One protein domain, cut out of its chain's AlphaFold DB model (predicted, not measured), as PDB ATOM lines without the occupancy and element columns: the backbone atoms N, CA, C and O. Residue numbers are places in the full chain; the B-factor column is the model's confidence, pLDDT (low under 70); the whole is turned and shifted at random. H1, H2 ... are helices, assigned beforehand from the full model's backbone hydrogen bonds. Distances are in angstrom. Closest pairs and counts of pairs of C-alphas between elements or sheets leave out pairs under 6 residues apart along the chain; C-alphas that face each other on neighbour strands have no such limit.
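AT A GLANCE: This is residues 128 to 173 of the 522 residues of an uncharacterized protein of Trichomonas vaginalis (UniProt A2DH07). One long, straight helix, H3, sticks out as a free arm from a small open head in which the short helices H1 and H2 meet across a looping link. Residues 152 to 173, of which 155 to 173 belong to H3, stand free and make the arm, while in the head residues 136 to 142, of which 136 belongs to H1, stand free as well. The printed part has 46 residues, with three named helices in the order H1, H2, H3 and no named strand; the class is all helix. It is extended, with a radius of gyration of the C-alphas of 16.0 A, and flat, with spans of 47 by 24 by 8 A.

IN THESE COORDINATES: After residues 128 to 132, H1 takes residues 133 to 136, starting with C-alpha 133 at (43.056, 20.659, -14.271), and is 5.4 A long from first to last C-alpha. H2 takes residues 143 to 150 and is 10.4 A long. H3 takes residues 155 to 173 and is 26.8 A long, from C-alpha 155 at (52.100, 7.990, -4.856) to C-alpha 173 at (52.357, -5.366, 18.402).

HOW THE PARTS SIT: H1 and H2 touch, with 5 pairs of C-alphas within 8 A; their closest C-alphas, those of Leu 133 and Asn 147, are 6.3 A apart. H3 is apart from H1 and from H2, with no C-alpha within 8 A of either. In H2 and H3 every O i to N i+4 pair is within hydrogen-bond range. H1, with 4 residues, is too short for such a pair, and its 1 pair of O i to N i+3 is within range.

THE WHOLE: The two C-alphas farthest apart, those of Pro 128 and Asn 173, are 48.1 A apart. The printed part has no cut. The link from H1 to H2 is short, with 6 residues, and the link from H2 to H3 is tight, with 4 residues. The mean pLDDT of the printed part is 88.7, and no printed residue is under 70.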
ATOM      1  N   PRO A 128      52.263  15.413 -24.902       70.06
ATOM      2  CA  PRO A 128      51.186  16.315 -24.532       70.06
ATOM      3  C   PRO A 128      51.387  16.677 -23.061       70.06
ATOM      4  O   PRO A 128      51.585  15.771 -22.244       70.06
ATOM      5  N   GLU A 129      51.411  17.981 -22.755       70.06
ATOM      6  CA  GLU A 129      51.491  18.465 -21.376       70.06
ATOM      7  C   GLU A 129      50.549  17.617 -20.525       70.06
ATOM      8  O   GLU A 129      49.404  17.363 -20.925       70.06
ATOM      9  N   GLN A 130      51.059  17.109 -19.398       72.12
ATOM     10  CA  GLN A 130      50.239  16.323 -18.484       72.12
ATOM     11  C   GLN A 130      48.947  17.091 -18.237       72.12
ATOM     12  O   GLN A 130      48.984  18.298 -17.994       72.12
ATOM     13  N   LEU A 131      47.818  16.393 -18.373       77.44
ATOM     14  CA  LEU A 131      46.492  16.989 -18.296       77.44
ATOM     15  C   LEU A 131      46.384  17.769 -16.982       77.44
ATOM     16  O   LEU A 131      46.299  17.178 -15.910       77.44
ATOM     17  N   ASN A 132      46.451  19.095 -17.075       82.88
ATOM     18  CA  ASN A 132      46.436  19.965 -15.916       82.88
ATOM     19  C   ASN A 132      45.018  20.506 -15.733       82.88
ATOM     20  O   ASN A 132      44.476  21.176 -16.619       82.88
ATOM     21  N   LEU A 133      44.412  20.220 -14.580       89.69
ATOM     22  CA  LEU A 133      43.056  20.659 -14.271       89.69
ATOM     23  C   LEU A 133      42.959  22.139 -13.876       89.69
ATOM     24  O   LEU A 133      41.858  22.607 -13.602       89.69
ATOM     25  N   ASN A 134      44.055  22.904 -13.901       89.81
ATOM     26  CA  ASN A 134      44.051  24.337 -13.579       89.81
ATOM     27  C   ASN A 134      43.061  25.147 -14.436       89.81
ATOM     28  O   ASN A 134      42.471  26.111 -13.961       89.81
ATOM     29  N   ASN A 135      42.790  24.723 -15.675       91.94
ATOM     30  CA  ASN A 135      41.778  25.367 -16.524       91.94
ATOM     31  C   ASN A 135      40.334  25.184 -16.007       91.94
ATOM     32  O   ASN A 135      39.424  25.873 -16.467       91.94
ATOM     33  N   PHE A 136      40.117  24.267 -15.059       92.62
ATOM     34  CA  PHE A 136      38.825  23.935 -14.457       92.62
ATOM     35  C   PHE A 136      38.702  24.416 -13.002       92.62
ATOM     36  O   PHE A 136      37.811  23.960 -12.289       92.62
ATOM     37  N   GLU A 137      39.537  25.363 -12.561       94.62
ATOM     38  CA  GLU A 137      39.534  25.873 -11.177       94.62
ATOM     39  C   GLU A 137      38.206  26.487 -10.730       94.62
ATOM     40  O   GLU A 137      37.840  26.395  -9.566       94.62
ATOM     41  N   ASN A 138      37.417  27.008 -11.669       95.12
ATOM     42  CA  ASN A 138      36.078  27.526 -11.377       95.12
ATOM     43  C   ASN A 138      34.992  26.437 -11.285       95.12
ATOM     44  O   ASN A 138      33.857  26.748 -10.928       95.12
ATOM     45  N   LEU A 139      35.294  25.195 -11.683       95.75
ATOM     46  CA  LEU A 139      34.338  24.083 -11.736       95.75
ATOM     47  C   LEU A 139      34.599  23.012 -10.674       95.75
ATOM     48  O   LEU A 139      33.657  22.334 -10.270       95.75
ATOM     49  N   ILE A 140      35.859  22.811 -10.292       93.50
ATOM     50  CA  ILE A 140      36.280  21.740  -9.392       93.50
ATOM     51  C   ILE A 140      36.743  22.364  -8.083       93.50
ATOM     52  O   ILE A 140      37.742  23.083  -8.044       93.50
ATOM     53  N   ASP A 141      36.044  22.033  -7.002       91.81
ATOM     54  CA  ASP A 141      36.501  22.363  -5.661       91.81
ATOM     55  C   ASP A 141      37.818  21.619  -5.388       91.81
ATOM     56  O   ASP A 141      37.905  20.403  -5.550       91.81
ATOM     57  N   ASN A 142      38.852  22.354  -4.974       92.25
ATOM     58  CA  ASN A 142      40.180  21.823  -4.652       92.25
ATOM     59  C   ASN A 142      40.917  21.127  -5.824       92.25
ATOM     60  O   ASN A 142      41.340  19.975  -5.728       92.25
ATOM     61  N   VAL A 143      41.160  21.864  -6.914       93.56
ATOM     62  CA  VAL A 143      41.949  21.417  -8.089       93.56
ATOM     63  C   VAL A 143      43.273  20.738  -7.734       93.56
ATOM     64  O   VAL A 143      43.691  19.809  -8.420       93.56
ATOM     65  N   ASN A 144      43.941  21.177  -6.667       91.62
ATOM     66  CA  ASN A 144      45.227  20.612  -6.258       91.62
ATOM     67  C   ASN A 144      45.115  19.138  -5.855       91.62
ATOM     68  O   ASN A 144      45.994  18.346  -6.186       91.62
ATOM     69  N   GLU A 145      44.039  18.764  -5.166       91.62
ATOM     70  CA  GLU A 145      43.784  17.376  -4.779       91.62
ATOM     71  C   GLU A 145      43.402  16.534  -5.999       91.62
ATOM     72  O   GLU A 145      43.979  15.471  -6.205       91.62
ATOM     73  N   ALA A 146      42.556  17.062  -6.886       89.75
ATOM     74  CA  ALA A 146      42.199  16.389  -8.136       89.75
ATOM     75  C   ALA A 146      43.414  16.168  -9.065       89.75
ATOM     76  O   ALA A 146      43.546  15.113  -9.685       89.75
ATOM     77  N   ASN A 147      44.339  17.131  -9.137       90.44
ATOM     78  CA  ASN A 147      45.599  16.979  -9.873       90.44
ATOM     79  C   ASN A 147      46.494  15.892  -9.250       90.44
ATOM     80  O   ASN A 147      47.116  15.124  -9.985       90.44
ATOM     81  N   LEU A 148      46.537  15.791  -7.915       90.56
ATOM     82  CA  LEU A 148      47.245  14.709  -7.219       90.56
ATOM     83  C   LEU A 148      46.585  13.341  -7.471       90.56
ATOM     84  O   LEU A 148      47.292  12.350  -7.618       90.56
ATOM     85  N   GLU A 149      45.258  13.261  -7.570       86.44
ATOM     86  CA  GLU A 149      44.569  12.012  -7.929       86.44
ATOM     87  C   GLU A 149      44.854  11.573  -9.371       86.44
ATOM     88  O   GLU A 149      44.971  10.378  -9.648       86.44
ATOM     89  N   LEU A 150      44.995  12.530 -10.290       87.56
ATOM     90  CA  LEU A 150      45.335  12.267 -11.689       87.56
ATOM     91  C   LEU A 150      46.781  11.802 -11.864       87.56
ATOM     92  O   LEU A 150      47.050  10.883 -12.640       87.56
ATOM     93  N   SER A 151      47.713  12.466 -11.188       87.31
ATOM     94  CA  SER A 151      49.140  12.205 -11.315       87.31
ATOM     95  C   SER A 151      49.863  12.696 -10.061       87.31
ATOM     96  O   SER A 151      50.354  13.822 -10.024       87.31
ATOM     97  N   ASP A 152      49.940  11.859  -9.021       89.00
ATOM     98  CA  ASP A 152      50.847  12.074  -7.885       89.00
ATOM     99  C   ASP A 152      52.181  11.357  -8.158       89.00
ATOM    100  O   ASP A 152      52.260  10.128  -8.032       89.00
ATOM    101  N   PRO A 153      53.270  12.090  -8.470       85.12
ATOM    102  CA  PRO A 153      54.584  11.490  -8.693       85.12
ATOM    103  C   PRO A 153      55.113  10.738  -7.465       85.12
ATOM    104  O   PRO A 153      55.973   9.869  -7.595       85.12
ATOM    105  N   LYS A 154      54.608  11.067  -6.269       89.69
ATOM    106  CA  LYS A 154      55.023  10.481  -4.989       89.69
ATOM    107  C   LYS A 154      54.076   9.397  -4.488       89.69
ATOM    108  O   LYS A 154      54.264   8.913  -3.371       89.69
ATOM    109  N   TYR A 155      53.083   8.988  -5.277       91.19
ATOM    110  CA  TYR A 155      52.100   7.990  -4.856       91.19
ATOM    111  C   TYR A 155      52.763   6.703  -4.343       91.19
ATOM    112  O   TYR A 155      52.511   6.276  -3.217       91.19
ATOM    113  N   TYR A 156      53.674   6.128  -5.132       88.06
ATOM    114  CA  TYR A 156      54.364   4.885  -4.773       88.06
ATOM    115  C   TYR A 156      55.295   5.044  -3.568       88.06
ATOM    116  O   TYR A 156      55.411   4.126  -2.762       88.06
ATOM    117  N   GLU A 157      55.926   6.210  -3.410       87.56
ATOM    118  CA  GLU A 157      56.757   6.515  -2.241       87.56
ATOM    119  C   GLU A 157      55.905   6.532  -0.965       87.56
ATOM    120  O   GLU A 157      56.224   5.849   0.009       87.56
ATOM    121  N   LYS A 158      54.769   7.241  -0.997       91.44
ATOM    122  CA  LYS A 158      53.811   7.296   0.117       91.44
ATOM    123  C   LYS A 158      53.214   5.923   0.418       91.44
ATOM    124  O   LYS A 158      53.079   5.560   1.586       91.44
ATOM    125  N   GLN A 159      52.863   5.156  -0.614       91.69
ATOM    126  CA  GLN A 159      52.339   3.801  -0.458       91.69
ATOM    127  C   GLN A 159      53.370   2.897   0.223       91.69
ATOM    128  O   GLN A 159      53.045   2.246   1.215       91.69
ATOM    129  N   LEU A 160      54.620   2.911  -0.245       89.88
ATOM    130  CA  LEU A 160      55.699   2.133   0.355       89.88
ATOM    131  C   LEU A 160      55.955   2.549   1.808       89.88
ATOM    132  O   LEU A 160      56.083   1.690   2.679       89.88
ATOM    133  N   GLN A 161      55.986   3.854   2.093       91.12
ATOM    134  CA  GLN A 161      56.144   4.358   3.458       91.12
ATOM    135  C   GLN A 161      55.016   3.851   4.365       91.12
ATOM    136  O   GLN A 161      55.276   3.407   5.485       91.12
ATOM    137  N   LYS A 162      53.773   3.866   3.872       94.56
ATOM    138  CA  LYS A 162      52.610   3.347   4.594       94.56
ATOM    139  C   LYS A 162      52.733   1.846   4.863       94.56
ATOM    140  O   LYS A 162      52.535   1.433   6.003       94.56
ATOM    141  N   GLU A 163      53.099   1.049   3.861       92.12
ATOM    142  CA  GLU A 163      53.284  -0.403   4.003       92.12
ATOM    143  C   GLU A 163      54.409  -0.750   4.992       92.12
ATOM    144  O   GLU A 163      54.261  -1.651   5.821       92.12
ATOM    145  N   LEU A 164      55.529  -0.022   4.951       90.62
ATOM    146  CA  LEU A 164      56.643  -0.211   5.886       90.62
ATOM    147  C   LEU A 164      56.261   0.161   7.319       90.62
ATOM    148  O   LEU A 164      56.620  -0.550   8.260       90.62
ATOM    149  N   LEU A 165      55.509   1.245   7.491       92.69
ATOM    150  CA  LEU A 165      55.045   1.695   8.798       92.69
ATOM    151  C   LEU A 165      53.997   0.736   9.382       92.69
ATOM    152  O   LEU A 165      54.014   0.452  10.580       92.69
ATOM    153  N   GLU A 166      53.119   0.186   8.543       94.38
ATOM    154  CA  GLU A 166      52.165  -0.849   8.938       94.38
ATOM    155  C   GLU A 166      52.877  -2.133   9.379       94.38
ATOM    156  O   GLU A 166      52.579  -2.642  10.462       94.38
ATOM    157  N   LYS A 167      53.880  -2.598   8.619       89.88
ATOM    158  CA  LYS A 167      54.735  -3.728   9.024       89.88
ATOM    159  C   LYS A 167      55.423  -3.451  10.358       89.88
ATOM    160  O   LYS A 167      55.315  -4.258  11.275       89.88
ATOM    161  N   TYR A 168      56.038  -2.278  10.508       88.31
ATOM    162  CA  TYR A 168      56.697  -1.878  11.751       88.31
ATOM    163  C   TYR A 168      55.746  -1.916  12.959       88.31
ATOM    164  O   TYR A 168      56.092  -2.451  14.013       88.31
ATOM    165  N   ARG A 169      54.522  -1.393  12.812       90.88
ATOM    166  CA  ARG A 169      53.499  -1.458  13.866       90.88
ATOM    167  C   ARG A 169      53.044  -2.889  14.141       90.88
ATOM    168  O   ARG A 169      52.860  -3.242  15.304       90.88
ATOM    169  N   ALA A 170      52.862  -3.704  13.104       89.81
ATOM    170  CA  ALA A 170      52.503  -5.110  13.254       89.81
ATOM    171  C   ALA A 170      53.577  -5.879  14.037       89.81
ATOM    172  O   ALA A 170      53.234  -6.672  14.908       89.81
ATOM    173  N   ASP A 171      54.855  -5.582  13.806       83.56
ATOM    174  CA  ASP A 171      55.981  -6.197  14.515       83.56
ATOM    175  C   ASP A 171      56.088  -5.743  15.975       83.56
ATOM    176  O   ASP A 171      56.346  -6.560  16.858       83.56
ATOM    177  N   GLN A 172      55.862  -4.455  16.257       84.19
ATOM    178  CA  GLN A 172      55.826  -3.937  17.633       84.19
ATOM    179  C   GLN A 172      54.682  -4.555  18.444       84.19
ATOM    180  O   GLN A 172      54.838  -4.852  19.630       84.19
ATOM    181  N   ASN A 173      53.536  -4.759  17.794       87.88
ATOM    182  CA  ASN A 173      52.357  -5.366  18.402       87.88
ATOM    183  C   ASN A 173      52.390  -6.897  18.373       87.88
ATOM    184  O   ASN A 173      51.582  -7.527  19.063       87.88
TER     185      ASN A 173